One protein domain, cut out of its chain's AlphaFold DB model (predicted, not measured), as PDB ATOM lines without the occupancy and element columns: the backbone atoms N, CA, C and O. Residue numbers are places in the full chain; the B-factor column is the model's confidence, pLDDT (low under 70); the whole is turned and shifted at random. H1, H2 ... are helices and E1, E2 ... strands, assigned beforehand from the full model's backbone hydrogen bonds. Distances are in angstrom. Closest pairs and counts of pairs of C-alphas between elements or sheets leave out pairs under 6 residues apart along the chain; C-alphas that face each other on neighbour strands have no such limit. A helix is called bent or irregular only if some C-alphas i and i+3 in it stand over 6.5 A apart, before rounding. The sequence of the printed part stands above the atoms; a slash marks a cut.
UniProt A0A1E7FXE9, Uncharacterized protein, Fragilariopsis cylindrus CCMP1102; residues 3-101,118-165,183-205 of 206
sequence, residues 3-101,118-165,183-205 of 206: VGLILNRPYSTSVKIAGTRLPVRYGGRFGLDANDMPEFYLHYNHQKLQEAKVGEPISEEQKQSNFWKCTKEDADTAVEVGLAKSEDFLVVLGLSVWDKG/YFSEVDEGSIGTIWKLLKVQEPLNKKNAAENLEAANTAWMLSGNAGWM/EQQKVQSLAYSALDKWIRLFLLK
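What this domain is: This is residues 3 to 101, 118 to 165 and 183 to 205 of the 206 residues of an uncharacterized protein of Fragilariopsis cylindrus CCMP1102 (UniProt A0A1E7FXE9). A strongly twisted sheet of five strands has the helix H2 over one face, running along E5; a helical hairpin of H3 and H4 grazes the sheet, and the long helix H5 runs beyond H4, meeting the sheet near E1. The short helix H1 sits near H2, and E5 runs on into the small strand E6, which pairs with residues 3 to 4. The 170 printed residues have six named strands and five named helices, in the order E1 E2 E3 H1 E4 H2 E5 E6 H3 H4 H5, and the class is mixed, helices and strands. The sheet is mixed, in the order E1, E2, E5, E3, E4, with only E2 and E5 parallel among its neighbour pairs. The whole is compact, with a radius of gyration of the C-alphas of 16.3 A and spans of 48 by 36 by 30 A.

How they stand to each other: In the sheet, E1 (residues 10 to 17) and E2 (residues 20 to 26) form an antiparallel hairpin, with N 11 and O 24 at 2.8 A. E1 is an edge strand and bends by 82 degrees at residue 13. E2 is parallel to E5 (residues 89 to 93), with N 93 and O 25 at 2.7 A. E5 is antiparallel to E3 (residues 39 to 44), with N 42 and O 90 at 2.8 A. E3 is antiparallel to the edge strand E4 (residues 67 to 70), with N 70 and O 41 at 2.8 A. H2 (residues 72 to 80) is on the sheet at a height of 8.4 A, over E5, and runs along the strands at 21 degrees to E5 on the local plane. E4, H2 and E5 form a split strand-helix-strand unit, two strands that run the same way with E3 between them, and its crossover is right-handed. H1 (residues 47 to 51) only grazes the sheet and is close to H2 but not clearly touching, the closest C-alphas, of Leu 49 and Ala 78, being 7.5 A apart. H3 (residues 124 to 134) and H4 (residues 145 to 157) form a helical hairpin; they touch, H4 with residues 151 to 156 alone, at a shallow tilt of 7 degrees, opposite ways, with the closest C-alphas, of Ile 130 and Ala 155, 4.7 A apart. H5 (residues 183 to 203) is close to H4 but not clearly touching, at a tilt of 36 degrees, only just steep, opposite ways; the closest C-alphas, of Ala 145 and Ile 199, are 7.3 A apart. H3, H4 and H5 each only graze the sheet. Every O i to N i+4 pair is within hydrogen-bond range in H1, H2, H4 and H5, and 5 of 7 are in H3.

Where its parts are: E1 begins at C-alpha 10, (43.408, 5.007, -24.717), and spans 17.2 A; E2 spans 19.4 A, E3 16.6 A, E4 10.1 A and E5 13.4 A. E6, residues 96 to 98, spans 6.8 A and pairs with no named strand. H1 spans 6.0 A, H2 12.3 A, H3 15.6 A and H4 18.3 A. H3 is irregular, with C-alphas 125 and 128 at 7.1 A. H5 spans 29.7 A and ends at C-alpha 203, (46.498, 10.319, -34.396).

The domain as a whole: The C-alphas of Val 81 and Glu 183, the two farthest apart, are 51.1 A from each other. Residues 102 to 117 and 166 to 182 are not printed; the C-alphas across these cuts are 15.3 A and 12.3 A apart. The links E2 to E3 and H1 to E4 are long. The mean pLDDT of the printed part is 78.2, and 49 residues are under 70, among them 183 to 205.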
ATOM      1  N   VAL A   3      23.461   1.311 -21.161       79.88
ATOM      2  CA  VAL A   3      24.559   2.277 -21.263       79.88
ATOM      3  C   VAL A   3      25.810   1.624 -20.695       79.88
ATOM      4  O   VAL A   3      25.740   0.952 -19.670       79.88
ATOM      5  N   GLY A   4      26.957   1.834 -21.329       84.25
ATOM      6  CA  GLY A   4      28.228   1.359 -20.799       84.25
ATOM      7  C   GLY A   4      29.423   2.092 -21.381       84.25
ATOM      8  O   GLY A   4      29.299   2.981 -22.224       84.25
ATOM      9  N   LEU A   5      30.595   1.729 -20.875       87.25
ATOM     10  CA  LEU A   5      31.846   2.427 -21.129       87.25
ATOM     11  C   LEU A   5      32.867   1.456 -21.705       87.25
ATOM     12  O   LEU A   5      33.086   0.370 -21.170       87.25
ATOM     13  N   ILE A   6      33.541   1.871 -22.772       86.12
ATOM     14  CA  ILE A   6      34.704   1.154 -23.287       86.12
ATOM     15  C   ILE A   6      35.945   1.600 -22.501       86.12
ATOM     16  O   ILE A   6      36.370   2.750 -22.580       86.12
ATOM     17  N   LEU A   7      36.550   0.682 -21.744       86.00
ATOM     18  CA  LEU A   7      37.668   1.009 -20.847       86.00
ATOM     19  C   LEU A   7      39.053   0.718 -21.440       86.00
ATOM     20  O   LEU A   7      40.057   1.172 -20.908       86.00
ATOM     21  N   ASN A   8      39.144  -0.023 -22.544       80.56
ATOM     22  CA  ASN A   8      40.426  -0.440 -23.123       80.56
ATOM     23  C   ASN A   8      40.894   0.433 -24.300       80.56
ATOM     24  O   ASN A   8      41.792   0.035 -25.039       80.56
ATOM     25  N   ARG A   9      40.295   1.613 -24.503       80.88
ATOM     26  CA  ARG A   9      40.609   2.511 -25.626       80.88
ATOM     27  C   ARG A   9      41.314   3.776 -25.129       80.88
ATOM     28  O   ARG A   9      40.633   4.675 -24.644       80.88
ATOM     29  N   PRO A  10      42.650   3.868 -25.232       77.25
ATOM     30  CA  PRO A  10      43.408   5.007 -24.717       77.25
ATOM     31  C   PRO A  10      43.263   6.224 -25.627       77.25
ATOM     32  O   PRO A  10      43.584   6.138 -26.804       77.25
ATOM     33  N   TYR A  11      42.818   7.361 -25.098       82.25
ATOM     34  CA  TYR A  11      42.606   8.607 -25.838       82.25
ATOM     35  C   TYR A  11      43.879   9.448 -25.961       82.25
ATOM     36  O   TYR A  11      44.836   9.272 -25.211       82.25
ATOM     37  N   SER A  12      43.919  10.352 -26.946       80.69
ATOM     38  CA  SER A  12      45.082  11.224 -27.183       80.69
ATOM     39  C   SER A  12      45.202  12.357 -26.163       80.69
ATOM     40  O   SER A  12      46.223  13.043 -26.112       80.69
ATOM     41  N   THR A  13      44.173  12.564 -25.341       85.75
ATOM     42  CA  THR A  13      44.134  13.629 -24.343       85.75
ATOM     43  C   THR A  13      44.401  13.109 -22.933       85.75
ATOM     44  O   THR A  13      44.452  11.910 -22.648       85.75
ATOM     45  N   SER A  14      44.611  14.059 -22.030       90.25
ATOM     46  CA  SER A  14      44.838  13.822 -20.612       90.25
ATOM     47  C   SER A  14      44.073  14.861 -19.809       90.25
ATOM     48  O   SER A  14      44.065  16.026 -20.218       90.25
ATOM     49  N   VAL A  15      43.579  14.495 -18.636       92.62
ATOM     50  CA  VAL A  15      43.089  15.458 -17.641       92.62
ATOM     51  C   VAL A  15      44.075  15.592 -16.492       92.62
ATOM     52  O   VAL A  15      45.007  14.799 -16.370       92.62
ATOM     53  N   LYS A  16      43.908  16.626 -15.669       94.50
ATOM     54  CA  LYS A  16      44.680  16.797 -14.436       94.50
ATOM     55  C   LYS A  16      43.804  16.455 -13.239       94.50
ATOM     56  O   LYS A  16      42.703  16.991 -13.170       94.50
ATOM     57  N   ILE A  17      44.340  15.640 -12.330       93.56
ATOM     58  CA  ILE A  17      43.799  15.407 -10.988       93.56
ATOM     59  C   ILE A  17      44.871  15.802  -9.973       93.56
ATOM     60  O   ILE A  17      45.961  15.219  -9.986       93.56
ATOM     61  N   ALA A  18      44.593  16.813  -9.150       92.00
ATOM     62  CA  ALA A  18      45.510  17.408  -8.172       92.00
ATOM     63  C   ALA A  18      46.904  17.718  -8.762       92.00
ATOM     64  O   ALA A  18      47.950  17.445  -8.178       92.00
ATOM     65  N   GLY A  19      46.927  18.252  -9.989       89.06
ATOM     66  CA  GLY A  19      48.153  18.608 -10.713       89.06
ATOM     67  C   GLY A  19      48.811  17.469 -11.503       89.06
ATOM     68  O   GLY A  19      49.539  17.753 -12.460       89.06
ATOM     69  N   THR A  20      48.502  16.207 -11.202       92.12
ATOM     70  CA  THR A  20      49.004  15.035 -11.938       92.12
ATOM     71  C   THR A  20      48.200  14.808 -13.212       92.12
ATOM     72  O   THR A  20      46.970  14.817 -13.189       92.12
ATOM     73  N   ARG A  21      48.877  14.599 -14.349       92.38
ATOM     74  CA  ARG A  21      48.212  14.311 -15.631       92.38
ATOM     75  C   ARG A  21      47.872  12.829 -15.738       92.38
ATOM     76  O   ARG A  21      48.774  12.002 -15.710       92.38
ATOM     77  N   LEU A  22      46.597  12.524 -15.950       91.25
ATOM     78  CA  LEU A  22      46.101  11.175 -16.187       91.25
ATOM     79  C   LEU A  22      45.600  11.009 -17.625       91.25
ATOM     80  O   LEU A  22      45.011  11.940 -18.183       91.25
ATOM     81  N   PRO A  23      45.796   9.829 -18.227       91.12
ATOM     82  CA  PRO A  23      45.255   9.499 -19.539       91.12
ATOM     83  C   PRO A  23      43.727   9.427 -19.509       91.12
ATOM     84  O   PRO A  23      43.136   8.788 -18.633       91.12
ATOM     85  N   VAL A  24      43.099  10.023 -20.520       90.75
ATOM     86  CA  VAL A  24      41.671   9.833 -20.790       90.75
ATOM     87  C   VAL A  24      41.497   8.582 -21.645       90.75
ATOM     88  O   VAL A  24      42.319   8.291 -22.512       90.75
ATOM     89  N   ARG A  25      40.426   7.825 -21.419       89.38
ATOM     90  CA  ARG A  25      39.994   6.724 -22.292       89.38
ATOM     91  C   ARG A  25      38.751   7.114 -23.057       89.38
ATOM     92  O   ARG A  25      37.975   7.939 -22.604       89.38
ATOM     93  N   TYR A  26      38.545   6.505 -24.208       86.62
ATOM     94  CA  TYR A  26      37.361   6.731 -25.015       86.62
ATOM     95  C   TYR A  26      36.295   5.679 -24.708       86.62
ATOM     96  O   TYR A  26      36.435   4.521 -25.095       86.62
ATOM     97  N   GLY A  27      35.226   6.103 -24.034       86.75
ATOM     98  CA  GLY A  27      34.113   5.257 -23.608       86.75
ATOM     99  C   GLY A  27      33.070   4.984 -24.691       86.75
ATOM    100  O   GLY A  27      32.272   4.056 -24.549       86.75
ATOM    101  N   GLY A  28      33.087   5.758 -25.779       83.75
ATOM    102  CA  GLY A  28      32.161   5.651 -26.907       83.75
ATOM    103  C   GLY A  28      31.700   7.016 -27.420       83.75
ATOM    104  O   GLY A  28      32.096   8.053 -26.898       83.75
ATOM    105  N   ARG A  29      30.863   7.021 -28.462       76.56
ATOM    106  CA  ARG A  29      30.275   8.242 -29.044       76.56
ATOM    107  C   ARG A  29      28.847   7.976 -29.489       76.56
ATOM    108  O   ARG A  29      28.534   7.983 -30.678       76.56
ATOM    109  N   PHE A  30      27.987   7.676 -28.529       71.12
ATOM    110  CA  PHE A  30      26.565   7.598 -28.812       71.12
ATOM    111  C   PHE A  30      25.944   8.993 -28.820       71.12
ATOM    112  O   PHE A  30      25.978   9.668 -27.800       71.12
ATOM    113  N   GLY A  31      25.373   9.404 -29.958       56.53
ATOM    114  CA  GLY A  31      24.436  10.532 -30.051       56.53
ATOM    115  C   GLY A  31      24.957  11.915 -29.642       56.53
ATOM    116  O   GLY A  31      24.148  12.824 -29.501       56.53
ATOM    117  N   LEU A  32      26.268  12.075 -29.442       60.09
ATOM    118  CA  LEU A  32      26.867  13.297 -28.910       60.09
ATOM    119  C   LEU A  32      27.845  13.922 -29.904       60.09
ATOM    120  O   LEU A  32      28.659  13.238 -30.550       60.09
ATOM    121  N   ASP A  33      27.776  15.248 -29.989       63.28
ATOM    122  CA  ASP A  33      28.797  16.054 -30.637       63.28
ATOM    123  C   ASP A  33      30.112  15.959 -29.857       63.28
ATOM    124  O   ASP A  33      30.147  15.647 -28.668       63.28
ATOM    125  N   ALA A  34      31.235  16.196 -30.541       63.06
ATOM    126  CA  ALA A  34      32.561  16.000 -29.946       63.06
ATOM    127  C   ALA A  34      32.808  16.869 -28.695       63.06
ATOM    128  O   ALA A  34      33.658  16.513 -27.883       63.06
ATOM    129  N   ASN A  35      32.067  17.970 -28.543       65.56
ATOM    130  CA  ASN A  35      32.187  18.901 -27.422       65.56
ATOM    131  C   ASN A  35      31.308  18.532 -26.215       65.56
ATOM    132  O   ASN A  35      31.551  19.056 -25.134       65.56
ATOM    133  N   ASP A  36      30.350  17.613 -26.377       74.50
ATOM    134  CA  ASP A  36      29.357  17.264 -25.347       74.50
ATOM    135  C   ASP A  36      29.535  15.830 -24.828       74.50
ATOM    136  O   ASP A  36      28.618  15.227 -24.269       74.50
ATOM    137  N   MET A  37      30.715  15.239 -25.032       80.81
ATOM    138  CA  MET A  37      30.996  13.901 -24.520       80.81
ATOM    139  C   MET A  37      31.099  13.938 -22.984       80.81
ATOM    140  O   MET A  37      31.950  14.659 -22.464       80.81
ATOM    141  N   PRO A  38      30.284  13.161 -22.243       87.38
ATOM    142  CA  PRO A  38      30.342  13.128 -20.788       87.38
ATOM    143  C   PRO A  38      31.670  12.546 -20.320       87.38
ATOM    144  O   PRO A  38      32.185  11.596 -20.910       87.38
ATOM    145  N   GLU A  39      32.199  13.095 -19.237       91.44
ATOM    146  CA  GLU A  39      33.418  12.617 -18.599       91.44
ATOM    147  C   GLU A  39      33.069  11.852 -17.321       91.44
ATOM    148  O   GLU A  39      32.294  12.320 -16.489       91.44
ATOM    149  N   PHE A  40      33.636  10.660 -17.169       92.94
ATOM    150  CA  PHE A  40      33.424   9.774 -16.033       92.94
ATOM    151  C   PHE A  40      34.741   9.563 -15.294       92.94
ATOM    152  O   PHE A  40      35.725   9.122 -15.893       92.94
ATOM    153  N   TYR A  41      34.733   9.818 -13.987       96.31
ATOM    154  CA  TYR A  41      35.841   9.516 -13.084       96.31
ATOM    155  C   TYR A  41      35.484   8.282 -12.279       96.31
ATOM    156  O   TYR A  41      34.484   8.257 -11.564       96.31
ATOM    157  N   LEU A  42      36.291   7.242 -12.421       95.94
ATOM    158  CA  LEU A  42      36.013   5.926 -11.879       95.94
ATOM    159  C   LEU A  42      37.107   5.526 -10.895       95.94
ATOM    160  O   LEU A  42      38.291   5.666 -11.198       95.94
ATOM    161  N   HIS A  43      36.726   4.957  -9.756       95.44
ATOM    162  CA  HIS A  43      37.646   4.223  -8.888       95.44
ATOM    163  C   HIS A  43      37.111   2.816  -8.620       95.44
ATOM    164  O   HIS A  43      35.910   2.550  -8.724       95.44
ATOM    165  N   TYR A  44      38.029   1.890  -8.347       93.62
ATOM    166  CA  TYR A  44      37.721   0.475  -8.157       93.62
ATOM    167  C   TYR A  44      38.334  -0.036  -6.860       93.62
ATOM    168  O   TYR A  44      39.545   0.078  -6.662       93.62
ATOM    169  N   ASN A  45      37.495  -0.646  -6.021       90.06
ATOM    170  CA  ASN A  45      37.870  -1.384  -4.816       90.06
ATOM    171  C   ASN A  45      38.881  -0.629  -3.927       90.06
ATOM    172  O   ASN A  45      39.903  -1.175  -3.508       90.06
ATOM    173  N   HIS A  46      38.621   0.660  -3.688       92.88
ATOM    174  CA  HIS A  46      39.503   1.531  -2.917       92.88
ATOM    175  C   HIS A  46      38.880   1.887  -1.562       92.88
ATOM    176  O   HIS A  46      38.166   2.881  -1.426       92.88
ATOM    177  N   GLN A  47      39.197   1.092  -0.537       93.25
ATOM    178  CA  GLN A  47      38.562   1.139   0.787       93.25
ATOM    179  C   GLN A  47      38.441   2.553   1.375       93.25
ATOM    180  O   GLN A  47      37.343   2.971   1.726       93.25
ATOM    181  N   LYS A  48      39.530   3.336   1.412       96.00
ATOM    182  CA  LYS A  48      39.500   4.700   1.978       96.00
ATOM    183  C   LYS A  48      38.531   5.637   1.250       96.00
ATOM    184  O   LYS A  48      37.911   6.480   1.884       96.00
ATOM    185  N   LEU A  49      38.409   5.492  -0.072       95.75
ATOM    186  CA  LEU A  49      37.516   6.324  -0.886       95.75
ATOM    187  C   LEU A  49      36.061   5.906  -0.672       95.75
ATOM    188  O   LEU A  49      35.187   6.757  -0.561       95.75
ATOM    189  N   GLN A  50      35.811   4.602  -0.561       93.69
ATOM    190  CA  GLN A  50      34.480   4.051  -0.306       93.69
ATOM    191  C   GLN A  50      33.979   4.387   1.108       93.69
ATOM    192  O   GLN A  50      32.837   4.809   1.269       93.69
ATOM    193  N   GLU A  51      34.835   4.271   2.129       93.69
ATOM    194  CA  GLU A  51      34.522   4.655   3.515       93.69
ATOM    195  C   GLU A  51      34.240   6.158   3.640       93.69
ATOM    196  O   GLU A  51      33.295   6.558   4.321       93.69
ATOM    197  N   ALA A  52      35.011   6.985   2.926       95.25
ATOM    198  CA  ALA A  52      34.791   8.427   2.828       95.25
ATOM    199  C   ALA A  52      33.633   8.815   1.888       95.25
ATOM    200  O   ALA A  52      33.315   9.998   1.785       95.25
ATOM    201  N   LYS A  53      32.987   7.838   1.231       93.94
ATOM    202  CA  LYS A  53      31.888   8.029   0.270       93.94
ATOM    203  C   LYS A  53      32.225   9.015  -0.853       93.94
ATOM    204  O   LYS A  53      31.423   9.877  -1.199       93.94
ATOM    205  N   VAL A  54      33.420   8.881  -1.421       95.31
ATOM    206  CA  VAL A  54      33.849   9.665  -2.584       95.31
ATOM    207  C   VAL A  54      33.131   9.130  -3.825       95.31
ATOM    208  O   VAL A  54      33.504   8.086  -4.368       95.31
ATOM    209  N   GLY A  55      32.085   9.838  -4.252       93.44
ATOM    210  CA  GLY A  55      31.207   9.448  -5.354       93.44
ATOM    211  C   GLY A  55      30.100   8.465  -4.958       93.44
ATOM    212  O   GLY A  55      29.672   8.400  -3.806       93.44
ATOM    213  N   GLU A  56      29.633   7.687  -5.933       92.75
ATOM    214  CA  GLU A  56      28.533   6.733  -5.790       92.75
ATOM    215  C   GLU A  56      28.829   5.386  -6.485       92.75
ATOM    216  O   GLU A  56      29.501   5.351  -7.523       92.75
ATOM    217  N   PRO A  57      28.348   4.256  -5.932       91.94
ATOM    218  CA  PRO A  57      28.506   2.938  -6.545       91.94
ATOM    219  C   PRO A  57      27.744   2.834  -7.878       91.94
ATOM    220  O   PRO A  57      26.666   3.400  -8.034       91.94
ATOM    221  N   ILE A  58      28.284   2.077  -8.841       86.25
ATOM    222  CA  ILE A  58      27.690   1.930 -10.189       86.25
ATOM    223  C   ILE A  58      26.560   0.876 -10.239       86.25
ATOM    224  O   ILE A  58      25.778   0.874 -11.185       86.25
ATOM    225  N   SER A  59      26.422   0.013  -9.225       76.12
ATOM    226  CA  SER A  59      25.321  -0.966  -9.126       76.12
ATOM    227  C   SER A  59      24.234  -0.502  -8.153       76.12
ATOM    228  O   SER A  59      24.552  -0.110  -7.030       76.12
ATOM    229  N   GLU A  60      22.964  -0.601  -8.567       56.44
ATOM    230  CA  GLU A  60      21.784  -0.369  -7.713       56.44
ATOM    231  C   GLU A  60      21.529  -1.537  -6.747       56.44
ATOM    232  O   GLU A  60      20.992  -1.355  -5.650       56.44
ATOM    233  N   GLU A  61      21.969  -2.741  -7.119       54.84
ATOM    234  CA  GLU A  61      21.854  -3.921  -6.277       54.84
ATOM    235  C   GLU A  61      23.064  -4.010  -5.344       54.84
ATOM    236  O   GLU A  61      24.146  -4.470  -5.700       54.84
ATOM    237  N   GLN A  62      22.805  -3.592  -4.106       45.84
ATOM    238  CA  GLN A  62      23.571  -3.866  -2.891       45.84
ATOM    239  C   GLN A  62      24.788  -2.972  -2.616       45.84
ATOM    240  O   GLN A  62      25.577  -2.576  -3.465       45.84
ATOM    241  N   LYS A  63      24.933  -2.690  -1.319       53.66
ATOM    242  CA  LYS A  63      25.875  -1.789  -0.635       53.66
ATOM    243  C   LYS A  63      27.367  -2.160  -0.793       53.66
ATOM    244  O   LYS A  63      28.174  -1.753   0.036       53.66
ATOM    245  N   GLN A  64      27.729  -2.954  -1.801       64.56
ATOM    246  CA  GLN A  64      29.056  -3.539  -2.014       64.56
ATOM    247  C   GLN A  64      29.471  -3.517  -3.496       64.56
ATOM    248  O   GLN A  64      30.048  -4.475  -4.003       64.56
ATOM    249  N   SER A  65      29.196  -2.429  -4.223       81.38
ATOM    250  CA  SER A  65      29.811  -2.277  -5.546       81.38
ATOM    251  C   SER A  65      31.302  -1.985  -5.400       81.38
ATOM    252  O   SER A  65      31.703  -1.074  -4.670       81.38
ATOM    253  N   ASN A  66      32.125  -2.728  -6.136       88.50
ATOM    254  CA  ASN A  66      33.550  -2.434  -6.242       88.50
ATOM    255  C   ASN A  66      33.817  -1.223  -7.140       88.50
ATOM    256  O   ASN A  66      34.830  -0.559  -6.952       88.50
ATOM    257  N   PHE A  67      32.924  -0.919  -8.085       90.81
ATOM    258  CA  PHE A  67      33.068   0.205  -9.002       90.81
ATOM    259  C   PHE A  67      32.274   1.408  -8.530       90.81
ATOM    260  O   PHE A  67      31.074   1.321  -8.271       90.81
ATOM    261  N   TRP A  68      32.956   2.538  -8.462       94.19
ATOM    262  CA  TRP A  68      32.374   3.799  -8.048       94.19
ATOM    263  C   TRP A  68      32.655   4.843  -9.111       94.19
ATOM    264  O   TRP A  68      33.760   4.911  -9.655       94.19
ATOM    265  N   LYS A  69      31.642   5.655  -9.398       94.56
ATOM    266  CA  LYS A  69      31.776   6.856 -10.214       94.56
ATOM    267  C   LYS A  69      31.773   8.069  -9.299       94.56
ATOM    268  O   LYS A  69      31.043   8.117  -8.316       94.56
ATOM    269  N   CYS A  70      32.594   9.048  -9.620       95.75
ATOM    270  CA  CYS A  70      32.703  10.297  -8.884       95.75
ATOM    271  C   CYS A  70      32.815  11.460  -9.869       95.75
ATOM    272  O   CYS A  70      32.908  11.257 -11.086       95.75
ATOM    273  N   THR A  71      32.754  12.678  -9.346       95.75
ATOM    274  CA  THR A  71      33.055  13.882 -10.121       95.75
ATOM    275  C   THR A  71      34.560  14.136 -10.155       95.75
ATOM    276  O   THR A  71      35.338  13.510  -9.430       95.75
ATOM    277  N   LYS A  72      34.989  15.075 -10.999       95.81
ATOM    278  CA  LYS A  72      36.381  15.523 -10.996       95.81
ATOM    279  C   LYS A  72      36.746  16.160  -9.655       95.81
ATOM    280  O   LYS A  72      37.813  15.891  -9.118       95.81
ATOM    281  N   GLU A  73      35.846  16.975  -9.119       96.81
ATOM    282  CA  GLU A  73      36.014  17.711  -7.870       96.81
ATOM    283  C   GLU A  73      36.174  16.758  -6.679       96.81
ATOM    284  O   GLU A  73      37.021  16.987  -5.814       96.81
ATOM    285  N   ASP A  74      35.416  15.658  -6.668       97.31
ATOM    286  CA  ASP A  74      35.564  14.580  -5.686       97.31
ATOM    287  C   ASP A  74      36.964  13.956  -5.747       97.31
ATOM    288  O   ASP A  74      37.604  13.753  -4.713       97.31
ATOM    289  N   ALA A  75      37.448  13.662  -6.958       97.12
ATOM    290  CA  ALA A  75      38.765  13.072  -7.167       97.12
ATOM    291  C   ALA A  75      39.895  14.040  -6.777       97.12
ATOM    292  O   ALA A  75      40.810  13.641  -6.058       97.12
ATOM    293  N   ASP A  76      39.811  15.307  -7.195       97.38
ATOM    294  CA  ASP A  76      40.759  16.365  -6.825       97.38
ATOM    295  C   ASP A  76      40.836  16.503  -5.298       97.38
ATOM    296  O   ASP A  76      41.912  16.358  -4.712       97.38
ATOM    297  N   THR A  77      39.683  16.663  -4.644       97.62
ATOM    298  CA  THR A  77      39.597  16.806  -3.185       97.62
ATOM    299  C   THR A  77      40.190  15.591  -2.476       97.62
ATOM    300  O   THR A  77      40.984  15.739  -1.548       97.62
ATOM    301  N   ALA A  78      39.842  14.377  -2.913       97.75
ATOM    302  CA  ALA A  78      40.326  13.148  -2.294       97.75
ATOM    303  C   ALA A  78      41.854  13.001  -2.371       97.75
ATOM    304  O   ALA A  78      42.464  12.475  -1.436       97.75
ATOM    305  N   VAL A  79      42.482  13.474  -3.450       97.81
ATOM    306  CA  VAL A  79      43.944  13.478  -3.563       97.81
ATOM    307  C   VAL A  79      44.561  14.570  -2.694       97.81
ATOM    308  O   VAL A  79      45.512  14.297  -1.961       97.81
ATOM    309  N   GLU A  80      44.004  15.781  -2.711       96.69
ATOM    310  CA  GLU A  80      44.503  16.915  -1.921       96.69
ATOM    311  C   GLU A  80      44.489  16.640  -0.412       96.69
ATOM    312  O   GLU A  80      45.438  16.991   0.291       96.69
ATOM    313  N   VAL A  81      43.457  15.952   0.091       96.44
ATOM    314  CA  VAL A  81      43.361  15.564   1.509       96.44
ATOM    315  C   VAL A  81      44.092  14.254   1.846       96.44
ATOM    316  O   VAL A  81      44.050  13.797   2.988       96.44
ATOM    317  N   GLY A  82      44.769  13.631   0.874       96.38
ATOM    318  CA  GLY A  82      45.583  12.428   1.074       96.38
ATOM    319  C   GLY A  82      44.794  11.123   1.254       96.38
ATOM    320  O   GLY A  82      45.323  10.157   1.816       96.38
ATOM    321  N   LEU A  83      43.538  11.064   0.795       96.69
ATOM    322  CA  LEU A  83      42.720   9.843   0.830       96.69
ATOM    323  C   LEU A  83      43.108   8.844  -0.266       96.69
ATOM    324  O   LEU A  83      43.010   7.635  -0.041       96.69
ATOM    325  N   ALA A  84      43.561   9.339  -1.416       96.69
ATOM    326  CA  ALA A  84      43.998   8.547  -2.561       96.69
ATOM    327  C   ALA A  84      45.116   9.256  -3.334       96.69
ATOM    328  O   ALA A  84      45.450  10.408  -3.057       96.69
ATOM    329  N   LYS A  85      45.704   8.567  -4.308       96.38
ATOM    330  CA  LYS A  85      46.585   9.164  -5.316       96.38
ATOM    331  C   LYS A  85      45.805   9.415  -6.602       96.38
ATOM    332  O   LYS A  85      44.801   8.756  -6.859       96.38
ATOM    333  N   SER A  86      46.291  10.319  -7.454       95.00
ATOM    334  CA  SER A  86      45.670  10.568  -8.762       95.00
ATOM    335  C   SER A  86      45.552   9.273  -9.579       95.00
ATOM    336  O   SER A  86      44.532   9.034 -10.217       95.00
ATOM    337  N   GLU A  87      46.539   8.379  -9.498       93.38
ATOM    338  CA  GLU A  87      46.558   7.097 -10.211       93.38
ATOM    339  C   GLU A  87      45.579   6.049  -9.651       93.38
ATOM    340  O   GLU A  87      45.498   4.939 -10.182       93.38
ATOM    341  N   ASP A  88      44.841   6.343  -8.581       94.62
ATOM    342  CA  ASP A  88      43.753   5.480  -8.109       94.62
ATOM    343  C   ASP A  88      42.464   5.675  -8.922       94.62
ATOM    344  O   ASP A  88      41.594   4.799  -8.910       94.62
ATOM    345  N   PHE A  89      42.398   6.752  -9.707       95.06
ATOM    346  CA  PHE A  89      41.281   7.083 -10.582       95.06
ATOM    347  C   PHE A  89      41.557   6.714 -12.043       95.06
ATOM    348  O   PHE A  89      42.692   6.713 -12.528       95.06
ATOM    349  N   LEU A  90      40.483   6.428 -12.771       94.81
ATOM    350  CA  LEU A  90      40.470   6.177 -14.205       94.81
ATOM    351  C   LEU A  90      39.449   7.110 -14.853       94.81
ATOM    352  O   LEU A  90      38.304   7.174 -14.417       94.81
ATOM    353  N   VAL A  91      39.867   7.819 -15.903       94.56
ATOM    354  CA  VAL A  91      39.025   8.810 -16.584       94.56
ATOM    355  C   VAL A  91      38.589   8.292 -17.947       94.56
ATOM    356  O   VAL A  91      39.414   7.800 -18.726       94.56
ATOM    357  N   VAL A  92      37.294   8.398 -18.231       93.06
ATOM    358  CA  VAL A  92      36.666   7.965 -19.482       93.06
ATOM    359  C   VAL A  92      35.846   9.110 -20.064       93.06
ATOM    360  O   VAL A  92      35.059   9.723 -19.357       93.06
ATOM    361  N   LEU A  93      36.000   9.369 -21.356       90.50
ATOM    362  CA  LEU A  93      35.251  10.362 -22.110       90.50
ATOM    363  C   LEU A  93      34.310   9.672 -23.096       90.50
ATOM    364  O   LEU A  93      34.733   8.853 -23.916       90.50
ATOM    365  N   GLY A  94      33.039  10.044 -23.033       88.75
ATOM    366  CA  GLY A  94      31.972   9.479 -23.837       88.75
ATOM    367  C   GLY A  94      31.439   8.157 -23.289       88.75
ATOM    368  O   GLY A  94      31.944   7.587 -22.323       88.75
ATOM    369  N   LEU A  95      30.383   7.673 -23.931       87.75
ATOM    370  CA  LEU A  95      29.684   6.448 -23.566       87.75
ATOM    371  C   LEU A  95      29.213   5.706 -24.812       87.75
ATOM    372  O   LEU A  95      29.104   6.274 -25.907       87.75
ATOM    373  N   SER A  96      28.923   4.429 -24.626       83.31
ATOM    374  CA  SER A  96      28.318   3.553 -25.618       83.31
ATOM    375  C   SER A  96      26.917   3.169 -25.156       83.31
ATOM    376  O   SER A  96      26.673   2.980 -23.963       83.31
ATOM    377  N   VAL A  97      25.985   3.086 -26.103       79.31
ATOM    378  CA  VAL A  97      24.596   2.710 -25.836       79.31
ATOM    379  C   VAL A  97      24.220   1.568 -26.756       79.31
ATOM    380  O   VAL A  97      24.501   1.614 -27.954       79.31
ATOM    381  N   TRP A  98      23.566   0.571 -26.179       76.12
ATOM    382  CA  TRP A  98      23.041  -0.589 -26.878       76.12
ATOM    383  C   TRP A  98      21.542  -0.712 -26.626       76.12
ATOM    384  O   TRP A  98      21.039  -0.427 -25.531       76.12
ATOM    385  N   ASP A  99      20.804  -1.144 -27.641       69.75
ATOM    386  CA  ASP A  99      19.395  -1.466 -27.473       69.75
ATOM    387  C   ASP A  99      19.248  -2.781 -26.703       69.75
ATOM    388  O   ASP A  99      20.028  -3.714 -26.868       69.75
ATOM    389  N   LYS A 100      18.236  -2.849 -25.831       64.50
ATOM    390  CA  LYS A 100      17.861  -4.132 -25.224       64.50
ATOM    391  C   LYS A 100      17.108  -4.910 -26.304       64.50
ATOM    392  O   LYS A 100      16.152  -4.362 -26.858       64.50
ATOM    393  N   GLY A 101      17.543  -6.129 -26.618       58.00
ATOM    394  CA  GLY A 101      16.855  -6.997 -27.577       58.00
ATOM    395  C   GLY A 101      15.372  -7.144 -27.216       58.00
ATOM    396  O   GLY A 101      15.010  -7.192 -26.042       58.00
ATOM    397  N   TYR A 118      30.722 -10.596 -30.154       50.28
ATOM    398  CA  TYR A 118      31.790  -9.622 -29.956       50.28
ATOM    399  C   TYR A 118      31.992  -9.174 -28.502       50.28
ATOM    400  O   TYR A 118      32.995  -8.515 -28.219       50.28
ATOM    401  N   PHE A 119      31.071  -9.489 -27.588       60.41
ATOM    402  CA  PHE A 119      31.190  -9.154 -26.174       60.41
ATOM    403  C   PHE A 119      31.245 -10.423 -25.328       60.41
ATOM    404  O   PHE A 119      30.604 -11.428 -25.618       60.41
ATOM    405  N   SER A 120      32.042 -10.381 -24.270       62.66
ATOM    406  CA  SER A 120      32.167 -11.482 -23.325       62.66
ATOM    407  C   SER A 120      32.100 -10.915 -21.926       62.66
ATOM    408  O   SER A 120      32.683  -9.860 -21.658       62.66
ATOM    409  N   GLU A 121      31.397 -11.618 -21.048       70.12
ATOM    410  CA  GLU A 121      31.449 -11.314 -19.627       70.12
ATOM    411  C   GLU A 121      32.879 -11.481 -19.121       70.12
ATOM    412  O   GLU A 121      33.625 -12.369 -19.550       70.12
ATOM    413  N   VAL A 122      33.264 -10.561 -18.245       72.31
ATOM    414  CA  VAL A 122      34.561 -10.563 -17.584       72.31
ATOM    415  C   VAL A 122      34.408 -11.346 -16.291       72.31
ATOM    416  O   VAL A 122      33.564 -11.000 -15.469       72.31
ATOM    417  N   ASP A 123      35.250 -12.356 -16.098       73.81
ATOM    418  CA  ASP A 123      35.335 -13.081 -14.833       73.81
ATOM    419  C   ASP A 123      35.616 -12.118 -13.666       73.81
ATOM    420  O   ASP A 123      36.568 -11.329 -13.709       73.81
ATOM    421  N   GLU A 124      34.806 -12.191 -12.604       78.56
ATOM    422  CA  GLU A 124      34.897 -11.276 -11.460       78.56
ATOM    423  C   GLU A 124      36.274 -11.318 -10.784       78.56
ATOM    424  O   GLU A 124      36.814 -10.273 -10.404       78.56
ATOM    425  N   GLY A 125      36.884 -12.507 -10.699       79.94
ATOM    426  CA  GLY A 125      38.224 -12.701 -10.139       79.94
ATOM    427  C   GLY A 125      39.324 -11.991 -10.933       79.94
ATOM    428  O   GLY A 125      40.381 -11.654 -10.393       79.94
ATOM    429  N   SER A 126      39.057 -11.693 -12.202       80.94
ATOM    430  CA  SER A 126      40.003 -11.081 -13.130       80.94
ATOM    431  C   SER A 126      39.918  -9.550 -13.162       80.94
ATOM    432  O   SER A 126      40.893  -8.886 -13.530       80.94
ATOM    433  N   ILE A 127      38.803  -8.961 -12.712       85.19
ATOM    434  CA  ILE A 127      38.530  -7.516 -12.787       85.19
ATOM    435  C   ILE A 127      39.649  -6.676 -12.160       85.19
ATOM    436  O   ILE A 127      40.113  -5.708 -12.767       85.19
ATOM    437  N   GLY A 128      40.128  -7.045 -10.969       85.44
ATOM    438  CA  GLY A 128      41.179  -6.286 -10.287       85.44
ATOM    439  C   GLY A 128      42.505  -6.260 -11.056       85.44
ATOM    440  O   GLY A 128      43.214  -5.251 -11.044       85.44
ATOM    441  N   THR A 129      42.829  -7.343 -11.762       85.06
ATOM    442  CA  THR A 129      44.025  -7.434 -12.613       85.06
ATOM    443  C   THR A 129      43.864  -6.588 -13.870       85.06
ATOM    444  O   THR A 129      44.756  -5.805 -14.200       85.06
ATOM    445  N   ILE A 130      42.706  -6.676 -14.530       85.12
ATOM    446  CA  ILE A 130      42.365  -5.861 -15.704       85.12
ATOM    447  C   ILE A 130      42.448  -4.382 -15.354       85.12
ATOM    448  O   ILE A 130      43.098  -3.621 -16.064       85.12
ATOM    449  N   TRP A 131      41.847  -3.979 -14.234       88.69
ATOM    450  CA  TRP A 131      41.873  -2.599 -13.768       88.69
ATOM    451  C   TRP A 131      43.305  -2.085 -13.622       88.69
ATOM    452  O   TRP A 131      43.647  -1.036 -14.166       88.69
ATOM    453  N   LYS A 132      44.175  -2.847 -12.949       87.38
ATOM    454  CA  LYS A 132      45.593  -2.490 -12.797       87.38
ATOM    455  C   LYS A 132      46.292  -2.321 -14.145       87.38
ATOM    456  O   LYS A 132      47.014  -1.344 -14.308       87.38
ATOM    457  N   LEU A 133      46.058  -3.222 -15.100       84.25
ATOM    458  CA  LEU A 133      46.659  -3.146 -16.434       84.25
ATOM    459  C   LEU A 133      46.153  -1.956 -17.242       84.25
ATOM    460  O   LEU A 133      46.948  -1.258 -17.867       84.25
ATOM    461  N   LEU A 134      44.848  -1.687 -17.195       84.50
ATOM    462  CA  LEU A 134      44.274  -0.531 -17.872       84.50
ATOM    463  C   LEU A 134      44.926   0.757 -17.381       84.50
ATOM    464  O   LEU A 134      45.226   1.617 -18.201       84.50
ATOM    465  N   LYS A 135      45.223   0.881 -16.081       85.00
ATOM    466  CA  LYS A 135      45.882   2.067 -15.510       85.00
ATOM    467  C   LYS A 135      47.329   2.295 -15.975       85.00
ATOM    468  O   LYS A 135      47.810   3.408 -15.810       85.00
ATOM    469  N   VAL A 136      47.996   1.304 -16.576       82.50
ATOM    470  CA  VAL A 136      49.360   1.450 -17.136       82.50
ATOM    471  C   VAL A 136      49.363   2.214 -18.465       82.50
ATOM    472  O   VAL A 136      50.397   2.722 -18.883       82.50
ATOM    473  N   GLN A 137      48.214   2.311 -19.137       76.88
ATOM    474  CA  GLN A 137      48.103   3.011 -20.415       76.88
ATOM    475  C   GLN A 137      48.486   4.490 -20.289       76.88
ATOM    476  O   GLN A 137      48.194   5.129 -19.285       76.88
ATOM    477  N   GLU A 138      49.067   5.052 -21.341       81.12
ATOM    478  CA  GLU A 138      49.452   6.462 -21.437       81.12
ATOM    479  C   GLU A 138      48.590   7.210 -22.465       81.12
ATOM    480  O   GLU A 138      47.988   6.574 -23.337       81.12
ATOM    481  N   PRO A 139      48.556   8.560 -22.453       81.00
ATOM    482  CA  PRO A 139      47.924   9.320 -23.526       81.00
ATOM    483  C   PRO A 139      48.497   8.924 -24.891       81.00
ATOM    484  O   PRO A 139      49.718   8.872 -25.082       81.00
ATOM    485  N   LEU A 140      47.604   8.640 -25.837       78.25
ATOM    486  CA  LEU A 140      47.971   8.092 -27.136       78.25
ATOM    487  C   LEU A 140      48.787   9.102 -27.951       78.25
ATOM    488  O   LEU A 140      48.329  10.204 -28.252       78.25
ATOM    489  N   ASN A 141      49.977   8.691 -28.379       76.75
ATOM    490  CA  ASN A 141      50.807   9.425 -29.323       76.75
ATOM    491  C   ASN A 141      51.470   8.470 -30.332       76.75
ATOM    492  O   ASN A 141      51.374   7.248 -30.232       76.75
ATOM    493  N   LYS A 142      52.161   9.030 -31.332       74.88
ATOM    494  CA  LYS A 142      52.780   8.243 -32.414       74.88
ATOM    495  C   LYS A 142      53.839   7.239 -31.933       74.88
ATOM    496  O   LYS A 142      54.109   6.291 -32.658       74.88
ATOM    497  N   LYS A 143      54.458   7.460 -30.769       77.31
ATOM    498  CA  LYS A 143      55.547   6.625 -30.241       77.31
ATOM    499  C   LYS A 143      55.032   5.482 -29.363       77.31
ATOM    500  O   LYS A 143      55.555   4.385 -29.480       77.31
ATOM    501  N   ASN A 144      54.000   5.724 -28.552       75.00
ATOM    502  CA  ASN A 144      53.482   4.744 -27.586       75.00
ATOM    503  C   ASN A 144      52.226   3.991 -28.063       75.00
ATOM    504  O   ASN A 144      51.651   3.209 -27.312       75.00
ATOM    505  N   ALA A 145      51.779   4.203 -29.306       71.94
ATOM    506  CA  ALA A 145      50.574   3.565 -29.836       71.94
ATOM    507  C   ALA A 145      50.623   2.027 -29.784       71.94
ATOM    508  O   ALA A 145      49.611   1.399 -29.477       71.94
ATOM    509  N   ALA A 146      51.787   1.428 -30.060       72.88
ATOM    510  CA  ALA A 146      51.971  -0.023 -30.021       72.88
ATOM    511  C   ALA A 146      51.906  -0.580 -28.587       72.88
ATOM    512  O   ALA A 146      51.208  -1.557 -28.341       72.88
ATOM    513  N   GLU A 147      52.560   0.084 -27.636       77.19
ATOM    514  CA  GLU A 147      52.583  -0.313 -26.220       77.19
ATOM    515  C   GLU A 147      51.193  -0.165 -25.580       77.19
ATOM    516  O   GLU A 147      50.702  -1.059 -24.894       77.19
ATOM    517  N   ASN A 148      50.495   0.931 -25.887       71.00
ATOM    518  CA  ASN A 148      49.119   1.168 -25.455       71.00
ATOM    519  C   ASN A 148      48.139   0.116 -25.996       71.00
ATOM    520  O   ASN A 148      47.219  -0.310 -25.288       71.00
ATOM    521  N   LEU A 149      48.342  -0.303 -27.250       72.50
ATOM    522  CA  LEU A 149      47.602  -1.390 -27.882       72.50
ATOM    523  C   LEU A 149      47.869  -2.721 -27.167       72.50
ATOM    524  O   LEU A 149      46.929  -3.443 -26.841       72.50
ATOM    525  N   GLU A 150      49.128  -3.035 -26.880       74.94
ATOM    526  CA  GLU A 150      49.518  -4.261 -26.181       74.94
ATOM    527  C   GLU A 150      48.946  -4.335 -24.758       74.94
ATOM    528  O   GLU A 150      48.389  -5.367 -24.374       74.94
ATOM    529  N   ALA A 151      48.985  -3.232 -24.006       74.06
ATOM    530  CA  ALA A 151      48.384  -3.146 -22.677       74.06
ATOM    531  C   ALA A 151      46.858  -3.358 -22.723       74.06
ATOM    532  O   ALA A 151      46.313  -4.123 -21.924       74.06
ATOM    533  N   ALA A 152      46.171  -2.742 -23.696       73.25
ATOM    534  CA  ALA A 152      44.732  -2.932 -23.905       73.25
ATOM    535  C   ALA A 152      44.380  -4.397 -24.203       73.25
ATOM    536  O   ALA A 152      43.412  -4.932 -23.660       73.25
ATOM    537  N   ASN A 153      45.179  -5.045 -25.053       72.25
ATOM    538  CA  ASN A 153      44.976  -6.438 -25.437       72.25
ATOM    539  C   ASN A 153      45.253  -7.383 -24.270       72.25
ATOM    540  O   ASN A 153      44.450  -8.271 -24.009       72.25
ATOM    541  N   THR A 154      46.347  -7.170 -23.539       74.38
ATOM    542  CA  THR A 154      46.716  -7.987 -22.376       74.38
ATOM    543  C   THR A 154      45.650  -7.918 -21.289       74.38
ATOM    544  O   THR A 154      45.266  -8.950 -20.745       74.38
ATOM    545  N   ALA A 155      45.106  -6.727 -21.023       71.88
ATOM    546  CA  ALA A 155      43.988  -6.569 -20.101       71.88
ATOM    547  C   ALA A 155      42.778  -7.412 -20.543       71.88
ATOM    548  O   ALA A 155      42.175  -8.103 -19.731       71.88
ATOM    549  N   TRP A 156      42.461  -7.430 -21.838       69.94
ATOM    550  CA  TRP A 156      41.349  -8.229 -22.360       69.94
ATOM    551  C   TRP A 156      41.634  -9.738 -22.391       69.94
ATOM    552  O   TRP A 156      40.729 -10.535 -22.188       69.94
ATOM    553  N   MET A 157      42.888 -10.155 -22.588       68.06
ATOM    554  CA  MET A 157      43.280 -11.569 -22.518       68.06
ATOM    555  C   MET A 157      43.137 -12.164 -21.116       68.06
ATOM    556  O   MET A 157      43.026 -13.375 -20.969       68.06
ATOM    557  N   LEU A 158      43.163 -11.342 -20.073       67.38
ATOM    558  CA  LEU A 158      43.072 -11.835 -18.702       67.38
ATOM    559  C   LEU A 158      41.639 -11.895 -18.174       67.38
ATOM    560  O   LEU A 158      41.458 -12.385 -17.071       67.38
ATOM    561  N   SER A 159      40.619 -11.472 -18.930       65.56
ATOM    562  CA  SER A 159      39.222 -11.395 -18.470       65.56
ATOM    563  C   SER A 159      38.480 -12.724 -18.299       65.56
ATOM    564  O   SER A 159      37.258 -12.741 -18.192       65.56
ATOM    565  N   GLY A 160      39.193 -13.849 -18.256       49.56
ATOM    566  CA  GLY A 160      38.617 -15.168 -17.977       49.56
ATOM    567  C   GLY A 160      37.916 -15.832 -19.163       49.56
ATOM    568  O   GLY A 160      37.841 -17.056 -19.199       49.56
ATOM    569  N   ASN A 161      37.517 -15.078 -20.192       50.91
ATOM    570  CA  ASN A 161      36.956 -15.641 -21.425       50.91
ATOM    571  C   ASN A 161      37.937 -15.620 -22.608       50.91
ATOM    572  O   ASN A 161      37.543 -15.689 -23.764       50.91
ATOM    573  N   ALA A 162      39.241 -15.552 -22.343       47.06
ATOM    574  CA  ALA A 162      40.279 -15.651 -23.371       47.06
ATOM    575  C   ALA A 162      40.605 -17.099 -23.770       47.06
ATOM    576  O   ALA A 162      41.625 -17.340 -24.417       47.06
ATOM    577  N   GLY A 163      39.754 -18.074 -23.425       43.56
ATOM    578  CA  GLY A 163      39.890 -19.457 -23.890       43.56
ATOM    579  C   GLY A 163      40.007 -19.551 -25.417       43.56
ATOM    580  O   GLY A 163      40.765 -20.374 -25.919       43.56
ATOM    581  N   TRP A 164      39.363 -18.637 -26.150       46.78
ATOM    582  CA  TRP A 164      39.484 -18.510 -27.608       46.78
ATOM    583  C   TRP A 164      40.775 -17.814 -28.088       46.78
ATOM    584  O   TRP A 164      41.154 -17.988 -29.242       46.78
ATOM    585  N   MET A 165      41.478 -17.053 -27.238       41.88
ATOM    586  CA  MET A 165      42.804 -16.489 -27.561       41.88
ATOM    587  C   MET A 165      43.952 -17.433 -27.163       41.88
ATOM    588  O   MET A 165      44.942 -17.538 -27.883       41.88
ATOM    589  N   GLU A 183      35.687 -18.040 -37.617       47.59
ATOM    590  CA  GLU A 183      34.926 -16.934 -37.032       47.59
ATOM    591  C   GLU A 183      35.700 -16.246 -35.900       47.59
ATOM    592  O   GLU A 183      35.766 -15.018 -35.869       47.59
ATOM    593  N   GLN A 184      36.404 -17.005 -35.056       48.38
ATOM    594  CA  GLN A 184      37.257 -16.464 -33.989       48.38
ATOM    595  C   GLN A 184      38.419 -15.615 -34.530       48.38
ATOM    596  O   GLN A 184      38.621 -14.480 -34.090       48.38
ATOM    597  N   GLN A 185      39.140 -16.105 -35.547       50.03
ATOM    598  CA  GLN A 185      40.194 -15.326 -36.214       50.03
ATOM    599  C   GLN A 185      39.640 -14.043 -36.850       50.03
ATOM    600  O   GLN A 185      40.283 -12.988 -36.822       50.03
ATOM    601  N   LYS A 186      38.415 -14.105 -37.381       52.38
ATOM    602  CA  LYS A 186      37.727 -12.946 -37.950       52.38
ATOM    603  C   LYS A 186      37.398 -11.913 -36.872       52.38
ATOM    604  O   LYS A 186      37.734 -10.749 -37.064       52.38
ATOM    605  N   VAL A 187      36.837 -12.309 -35.728       45.41
ATOM    606  CA  VAL A 187      36.533 -11.401 -34.603       45.41
ATOM    607  C   VAL A 187      37.797 -10.726 -34.067       45.41
ATOM    608  O   VAL A 187      37.818  -9.504 -33.908       45.41
ATOM    609  N   GLN A 188      38.884 -11.478 -33.878       49.16
ATOM    610  CA  GLN A 188      40.161 -10.921 -33.429       49.16
ATOM    611  C   GLN A 188      40.712  -9.894 -34.430       49.16
ATOM    612  O   GLN A 188      41.087  -8.780 -34.056       49.16
ATOM    613  N   SER A 189      40.687 -10.229 -35.724       53.81
ATOM    614  CA  SER A 189      41.101  -9.313 -36.790       53.81
ATOM    615  C   SER A 189      40.225  -8.057 -36.851       53.81
ATOM    616  O   SER A 189      40.732  -6.973 -37.136       53.81
ATOM    617  N   LEU A 190      38.932  -8.168 -36.525       52.72
ATOM    618  CA  LEU A 190      38.000  -7.045 -36.466       52.72
ATOM    619  C   LEU A 190      38.267  -6.156 -35.252       52.72
ATOM    620  O   LEU A 190      38.285  -4.939 -35.408       52.72
ATOM    621  N   ALA A 191      38.541  -6.724 -34.075       53.81
ATOM    622  CA  ALA A 191      38.897  -5.966 -32.877       53.81
ATOM    623  C   ALA A 191      40.224  -5.209 -33.062       53.81
ATOM    624  O   ALA A 191      40.290  -4.009 -32.765       53.81
ATOM    625  N   TYR A 192      41.240  -5.873 -33.631       56.91
ATOM    626  CA  TYR A 192      42.509  -5.245 -34.006       56.91
ATOM    627  C   TYR A 192      42.326  -4.191 -35.087       56.91
ATOM    628  O   TYR A 192      42.834  -3.087 -34.937       56.91
ATOM    629  N   SER A 193      41.566  -4.480 -36.145       59.66
ATOM    630  CA  SER A 193      41.304  -3.509 -37.208       59.66
ATOM    631  C   SER A 193      40.521  -2.309 -36.683       59.66
ATOM    632  O   SER A 193      40.822  -1.181 -37.053       59.66
ATOM    633  N   ALA A 194      39.550  -2.513 -35.790       59.78
ATOM    634  CA  ALA A 194      38.806  -1.435 -35.158       59.78
ATOM    635  C   ALA A 194      39.710  -0.584 -34.260       59.78
ATOM    636  O   ALA A 194      39.566   0.632 -34.234       59.78
ATOM    637  N   LEU A 195      40.649  -1.193 -33.529       61.97
ATOM    638  CA  LEU A 195      41.617  -0.476 -32.694       61.97
ATOM    639  C   LEU A 195      42.692   0.248 -33.485       61.97
ATOM    640  O   LEU A 195      42.901   1.429 -33.239       61.97
ATOM    641  N   ASP A 196      43.276  -0.387 -34.487       63.44
ATOM    642  CA  ASP A 196      44.197   0.254 -35.422       63.44
ATOM    643  C   ASP A 196      43.516   1.414 -36.166       63.44
ATOM    644  O   ASP A 196      44.031   2.529 -36.164       63.44
ATOM    645  N   LYS A 197      42.308   1.216 -36.716       63.03
ATOM    646  CA  LYS A 197      41.535   2.297 -37.356       63.03
ATOM    647  C   LYS A 197      41.238   3.434 -36.389       63.03
ATOM    648  O   LYS A 197      41.350   4.594 -36.772       63.03
ATOM    649  N   TRP A 198      40.867   3.116 -35.152       63.78
ATOM    650  CA  TRP A 198      40.577   4.113 -34.128       63.78
ATOM    651  C   TRP A 198      41.836   4.911 -33.750       63.78
ATOM    652  O   TRP A 198      41.815   6.139 -33.805       63.78
ATOM    653  N   ILE A 199      42.958   4.232 -33.492       64.12
ATOM    654  CA  ILE A 199      44.264   4.854 -33.231       64.12
ATOM    655  C   ILE A 199      44.654   5.767 -34.399       64.12
ATOM    656  O   ILE A 199      45.018   6.922 -34.188       64.12
ATOM    657  N   ARG A 200      44.513   5.299 -35.645       60.81
ATOM    658  CA  ARG A 200      44.802   6.097 -36.847       60.81
ATOM    659  C   ARG A 200      43.905   7.325 -36.960       60.81
ATOM    660  O   ARG A 200      44.414   8.407 -37.222       60.81
ATOM    661  N   LEU A 201      42.596   7.185 -36.749       61.59
ATOM    662  CA  LEU A 201      41.644   8.300 -36.819       61.59
ATOM    663  C   LEU A 201      42.006   9.431 -35.850       61.59
ATOM    664  O   LEU A 201      41.931  10.598 -36.230       61.59
ATOM    665  N   PHE A 202      42.413   9.095 -34.625       60.56
ATOM    666  CA  PHE A 202      42.729  10.089 -33.599       60.56
ATOM    667  C   PHE A 202      44.167  10.610 -33.658       60.56
ATOM    668  O   PHE A 202      44.393  11.764 -33.319       60.56
ATOM    669  N   LEU A 203      45.132   9.829 -34.154       58.19
ATOM    670  CA  LEU A 203      46.498  10.319 -34.396       58.19
ATOM    671  C   LEU A 203      46.627  11.185 -35.660       58.19
ATOM    672  O   LEU A 203      47.622  11.897 -35.810       58.19
ATOM    673  N   LEU A 204      45.664  11.100 -36.583       51.75
ATOM    674  CA  LEU A 204      45.632  11.868 -37.834       51.75
ATOM    675  C   LEU A 204      44.744  13.118 -37.773       51.75
ATOM    676  O   LEU A 204      44.754  13.892 -38.726       51.75
ATOM    677  N   LYS A 205      43.997  13.329 -36.683       46.44
ATOM    678  CA  LYS A 205      43.365  14.617 -36.378       46.44
ATOM    679  C   LYS A 205      44.319  15.426 -35.484       46.44
ATOM    680  O   LYS A 205      44.358  15.139 -34.290       46.44
TER     681      LYS A 205